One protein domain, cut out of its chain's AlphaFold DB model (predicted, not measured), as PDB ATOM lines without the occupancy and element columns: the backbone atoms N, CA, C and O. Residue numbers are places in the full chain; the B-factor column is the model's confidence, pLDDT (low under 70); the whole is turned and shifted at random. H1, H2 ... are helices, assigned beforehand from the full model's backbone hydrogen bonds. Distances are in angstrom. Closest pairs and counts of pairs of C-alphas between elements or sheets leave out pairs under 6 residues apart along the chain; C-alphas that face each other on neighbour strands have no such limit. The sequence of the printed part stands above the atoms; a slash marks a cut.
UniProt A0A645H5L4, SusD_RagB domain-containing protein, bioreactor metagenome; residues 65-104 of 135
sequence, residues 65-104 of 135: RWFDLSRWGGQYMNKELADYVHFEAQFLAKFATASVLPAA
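AT A GLANCE: This is residues 65 to 104 of the 135 residues of the protein "SusD_RagB domain-containing protein" of bioreactor metagenome (UniProt A0A645H5L4). One longer helix, H2, makes the long axis, with the short helix H1 folded back beside its first part as a helical hairpin; past the other end of H2 the rest turns round and runs back along H2 as a tail without a named element, to finish near where H2 begins. The printed part has 40 residues with two named helices, H1 then H2, and no named strand; the class is all helix. It is elongated, spanning 30 by 17 by 11 A, and only just compact, close to loose, with a radius of gyration of the C-alphas of 10.6 A.

IN THESE COORDINATES: H1 is residues 65 to 71, 10.1 A from first to last C-alpha, and begins with C-alpha 65 at (12.042, -27.286, 5.651). H2 is residues 74 to 88, 20.8 A long, from C-alpha 74 at (17.589, -39.440, 5.495) to C-alpha 88 at (28.081, -21.583, 3.853). Residues 89 to 104 hold no named element; residues 93 to 95 are a short helical run. C-alpha 104 is at (20.171, -42.127, 10.130).

HOW THE PARTS SIT: H1 and H2 form a helical hairpin through a tight link of 2 residues. They touch, the closest C-alphas being those of Leu 69 and Met 77, 4.8 A apart. H2 touches H1 with residues 76 to 80 alone. Their lines stand at a shallow tilt of 29 degrees, and they run opposite ways. In H1 and H2 every O i to N i+4 pair is within hydrogen-bond range.

THE WHOLE: The two C-alphas farthest apart, those of Arg 71 and Ala 93, are 29.7 A apart. The first and last printed C-alphas, of Arg 65 and Ala 104, are 17.5 A apart. The printed part has no cut. The mean pLDDT of the printed part is 96.2, and no printed residue is under 70.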
ATOM      1  N   ARG A  65      10.930 -26.695   6.411       97.00
ATOM      2  CA  ARG A  65      12.042 -27.286   5.651       97.00
ATOM      3  C   ARG A  65      12.641 -28.528   6.310       97.00
ATOM      4  O   ARG A  65      12.984 -29.466   5.597       97.00
ATOM      5  N   TRP A  66      12.747 -28.557   7.639       95.44
ATOM      6  CA  TRP A  66      13.281 -29.720   8.356       95.44
ATOM      7  C   TRP A  66      12.420 -30.966   8.128       95.44
ATOM      8  O   TRP A  66      12.916 -32.014   7.714       95.44
ATOM      9  N   PHE A  67      11.109 -30.830   8.334       97.00
ATOM     10  CA  PHE A  67      10.153 -31.925   8.183       97.00
ATOM     11  C   PHE A  67      10.037 -32.389   6.732       97.00
ATOM     12  O   PHE A  67       9.903 -33.586   6.476       97.00
ATOM     13  N   ASP A  68      10.159 -31.465   5.776       98.06
ATOM     14  CA  ASP A  68      10.231 -31.798   4.356       98.06
ATOM     15  C   ASP A  68      11.442 -32.661   4.004       98.06
ATOM     16  O   ASP A  68      11.297 -33.664   3.308       98.06
ATOM     17  N   LEU A  69      12.628 -32.311   4.500       97.44
ATOM     18  CA  LEU A  69      13.829 -33.107   4.256       97.44
ATOM     19  C   LEU A  69      13.726 -34.489   4.910       97.44
ATOM     20  O   LEU A  69      14.000 -35.491   4.251       97.44
ATOM     21  N   SER A  70      13.266 -34.547   6.162       96.31
ATOM     22  CA  SER A  70      13.091 -35.800   6.905       96.31
ATOM     23  C   SER A  70      12.143 -36.769   6.181       96.31
ATOM     24  O   SER A  70      12.518 -37.911   5.906       96.31
ATOM     25  N   ARG A  71      10.960 -36.305   5.746       97.06
ATOM     26  CA  ARG A  71       9.985 -37.155   5.027       97.06
ATOM     27  C   ARG A  71      10.442 -37.591   3.631       97.06
ATOM     28  O   ARG A  71       9.900 -38.548   3.091       97.06
ATOM     29  N   TRP A  72      11.384 -36.882   3.007       96.94
ATOM     30  CA  TRP A  72      11.968 -37.281   1.718       96.94
ATOM     31  C   TRP A  72      13.071 -38.331   1.854       96.94
ATOM     32  O   TRP A  72      13.530 -38.853   0.837       96.94
ATOM     33  N   GLY A  73      13.455 -38.657   3.088       96.94
ATOM     34  CA  GLY A  73      14.408 -39.703   3.418       96.94
ATOM     35  C   GLY A  73      15.749 -39.149   3.884       96.94
ATOM     36  O   GLY A  73      16.256 -38.145   3.379       96.94
ATOM     37  N   GLY A  74      16.359 -39.862   4.829       97.12
ATOM     38  CA  GLY A  74      17.589 -39.440   5.495       97.12
ATOM     39  C   GLY A  74      18.783 -39.216   4.569       97.12
ATOM     40  O   GLY A  74      19.554 -38.291   4.791       97.12
ATOM     41  N   GLN A  75      18.905 -39.988   3.485       97.75
ATOM     42  CA  GLN A  75      19.953 -39.774   2.477       97.75
ATOM     43  C   GLN A  75      19.770 -38.446   1.731       97.75
ATOM     44  O   GLN A  75      20.729 -37.708   1.514       97.75
ATOM     45  N   TYR A  76      18.525 -38.107   1.384       96.81
ATOM     46  CA  TYR A  76      18.210 -36.837   0.734       96.81
ATOM     47  C   TYR A  76      18.460 -35.660   1.686       96.81
ATOM     48  O   TYR A  76      19.076 -34.668   1.304       96.81
ATOM     49  N   MET A  77      18.038 -35.792   2.946       97.31
ATOM     50  CA  MET A  77      18.295 -34.805   3.994       97.31
ATOM     51  C   MET A  77      19.790 -34.585   4.240       97.31
ATOM     52  O   MET A  77      20.234 -33.440   4.249       97.31
ATOM     53  N   ASN A  78      20.561 -35.664   4.411       97.75
ATOM     54  CA  ASN A  78      22.010 -35.607   4.591       97.75
ATOM     55  C   ASN A  78      22.668 -34.844   3.439       97.75
ATOM     56  O   ASN A  78      23.410 -33.901   3.700       97.75
ATOM     57  N   LYS A  79      22.330 -35.185   2.190       97.56
ATOM     58  CA  LYS A  79      22.867 -34.500   1.015       97.56
ATOM     59  C   LYS A  79      22.560 -32.998   1.022       97.56
ATOM     60  O   LYS A  79      23.472 -32.196   0.876       97.56
ATOM     61  N   GLU A  80      21.300 -32.610   1.195       97.06
ATOM     62  CA  GLU A  80      20.893 -31.197   1.128       97.06
ATOM     63  C   GLU A  80      21.504 -30.357   2.261       97.06
ATOM     64  O   GLU A  80      21.866 -29.199   2.047       97.06
ATOM     65  N   LEU A  81      21.631 -30.928   3.464       96.50
ATOM     66  CA  LEU A  81      22.284 -30.259   4.591       96.50
ATOM     67  C   LEU A  81      23.804 -30.192   4.415       96.50
ATOM     68  O   LEU A  81      24.393 -29.175   4.766       96.50
ATOM     69  N   ALA A  82      24.432 -31.227   3.848       97.25
ATOM     70  CA  ALA A  82      25.854 -31.211   3.512       97.25
ATOM     71  C   ALA A  82      26.165 -30.121   2.483       97.25
ATOM     72  O   ALA A  82      27.064 -29.314   2.697       97.25
ATOM     73  N   ASP A  83      25.381 -30.060   1.402       97.25
ATOM     74  CA  ASP A  83      25.529 -29.044   0.357       97.25
ATOM     75  C   ASP A  83      25.396 -27.626   0.950       97.25
ATOM     76  O   ASP A  83      26.190 -26.745   0.624       97.25
ATOM     77  N   TYR A  84      24.443 -27.417   1.869       96.25
ATOM     78  CA  TYR A  84      24.286 -26.151   2.593       96.25
ATOM     79  C   TYR A  84      25.497 -25.822   3.476       96.25
ATOM     80  O   TYR A  84      26.045 -24.729   3.367       96.25
ATOM     81  N   VAL A  85      25.944 -26.758   4.320       96.94
ATOM     82  CA  VAL A  85      27.094 -26.550   5.217       96.94
ATOM     83  C   VAL A  85      28.359 -26.236   4.419       96.94
ATOM     84  O   VAL A  85      29.067 -25.292   4.760       96.94
ATOM     85  N   HIS A  86      28.629 -26.973   3.339       96.56
ATOM     86  CA  HIS A  86      29.810 -26.750   2.503       96.56
ATOM     87  C   HIS A  86      29.777 -25.405   1.773       96.56
ATOM     88  O   HIS A  86      30.811 -24.748   1.669       96.56
ATOM     89  N   PHE A  87      28.608 -24.990   1.274       97.00
ATOM     90  CA  PHE A  87      28.444 -23.677   0.655       97.00
ATOM     91  C   PHE A  87      28.674 -22.556   1.676       97.00
ATOM     92  O   PHE A  87      29.489 -21.665   1.453       97.00
ATOM     93  N   GLU A  88      28.009 -22.627   2.828       97.31
ATOM     94  CA  GLU A  88      28.081 -21.583   3.853       97.31
ATOM     95  C   GLU A  88      29.435 -21.523   4.565       97.31
ATOM     96  O   GLU A  88      29.827 -20.455   5.029       97.31
ATOM     97  N   ALA A  89      30.188 -22.624   4.634       96.69
ATOM     98  CA  ALA A  89      31.538 -22.642   5.204       96.69
ATOM     99  C   ALA A  89      32.505 -21.673   4.500       96.69
ATOM    100  O   ALA A  89      33.494 -21.256   5.102       96.69
ATOM    101  N   GLN A  90      32.210 -21.276   3.259       96.69
ATOM    102  CA  GLN A  90      32.973 -20.268   2.517       96.69
ATOM    103  C   GLN A  90      32.767 -18.844   3.059       96.69
ATOM    104  O   GLN A  90      33.610 -17.977   2.841       96.69
ATOM    105  N   PHE A  91      31.657 -18.600   3.761       97.19
ATOM    106  CA  PHE A  91      31.217 -17.265   4.172       97.19
ATOM    107  C   PHE A  91      31.067 -17.120   5.692       97.19
ATOM    108  O   PHE A  91      31.216 -16.025   6.231       97.19
ATOM    109  N   LEU A  92      30.779 -18.212   6.404       96.94
ATOM    110  CA  LEU A  92      30.432 -18.218   7.821       96.94
ATOM    111  C   LEU A  92      31.354 -19.162   8.602       96.94
ATOM    112  O   LEU A  92      31.247 -20.386   8.515       96.94
ATOM    113  N   ALA A  93      32.194 -18.587   9.467       96.19
ATOM    114  CA  ALA A  93      33.205 -19.321  10.236       96.19
ATOM    115  C   ALA A  93      32.642 -20.486  11.075       96.19
ATOM    116  O   ALA A  93      33.297 -21.514  11.220       96.19
ATOM    117  N   LYS A  94      31.403 -20.374  11.579       95.19
ATOM    118  CA  LYS A  94      30.747 -21.446  12.354       95.19
ATOM    119  C   LYS A  94      30.546 -22.747  11.565       95.19
ATOM    120  O   LYS A  94      30.383 -23.797  12.175       95.19
ATOM    121  N   PHE A  95      30.524 -22.677  10.232       96.56
ATOM    122  CA  PHE A  95      30.368 -23.849   9.373       96.56
ATOM    123  C   PHE A  95      31.704 -24.448   8.923       96.56
ATOM    124  O   PHE A  95      31.707 -25.583   8.458       96.56
ATOM    125  N   ALA A  96      32.837 -23.765   9.136       93.25
ATOM    126  CA  ALA A  96      34.161 -24.253   8.732       93.25
ATOM    127  C   ALA A  96      34.544 -25.594   9.384       93.25
ATOM    128  O   ALA A  96      35.288 -26.378   8.802       93.25
ATOM    129  N   THR A  97      34.021 -25.867  10.581       93.12
ATOM    130  CA  THR A  97      34.245 -27.115  11.327       93.12
ATOM    131  C   THR A  97      32.942 -27.841  11.666       93.12
ATOM    132  O   THR A  97      32.934 -28.767  12.480       93.12
ATOM    133  N   ALA A  98      31.820 -27.436  11.061       94.50
ATOM    134  CA  ALA A  98      30.532 -28.056  11.336       94.50
ATOM    135  C   ALA A  98      30.484 -29.482  10.776       94.50
ATOM    136  O   ALA A  98      30.848 -29.745   9.633       94.50
ATOM    137  N   SER A  99      29.987 -30.412  11.589       91.94
ATOM    138  CA  SER A  99      29.736 -31.781  11.145       91.94
ATOM    139  C   SER A  99      28.473 -31.860  10.290       91.94
ATOM    140  O   SER A  99      27.478 -31.185  10.559       91.94
ATOM    141  N   VAL A 100      28.488 -32.745   9.296       91.75
ATOM    142  CA  VAL A 100      27.300 -33.073   8.504       91.75
ATOM    143  C   VAL A 100      26.435 -34.079   9.267       91.75
ATOM    144  O   VAL A 100      26.931 -35.070   9.802       91.75
ATOM    145  N   LEU A 101      25.122 -33.841   9.297       92.44
ATOM    146  CA  LEU A 101      24.150 -34.710   9.962       92.44
ATOM    147  C   LEU A 101      24.089 -36.097   9.289       92.44
ATOM    148  O   LEU A 101      23.760 -36.156   8.104       92.44
ATOM    149  N   PRO A 102      24.330 -37.215  10.000       95.19
ATOM    150  CA  PRO A 102      24.220 -38.554   9.422       95.19
ATOM    151  C   PRO A 102      22.813 -38.861   8.898       95.19
ATOM    152  O   PRO A 102      21.821 -38.503   9.529       95.19
ATOM    153  N   ALA A 103      22.717 -39.618   7.802       96.69
ATOM    154  CA  ALA A 103      21.438 -39.984   7.184       96.69
ATOM    155  C   ALA A 103      20.482 -40.750   8.121       96.69
ATOM    156  O   ALA A 103      19.272 -40.707   7.929       96.69
ATOM    157  N   ALA A 104      20.997 -41.432   9.145       95.62
ATOM    158  CA  ALA A 104      20.171 -42.127  10.130       95.62
ATOM    159  C   ALA A 104      19.486 -41.174  11.135       95.62
ATOM    160  O   ALA A 104      18.472 -41.531  11.729       95.62
TER     161      ALA A 104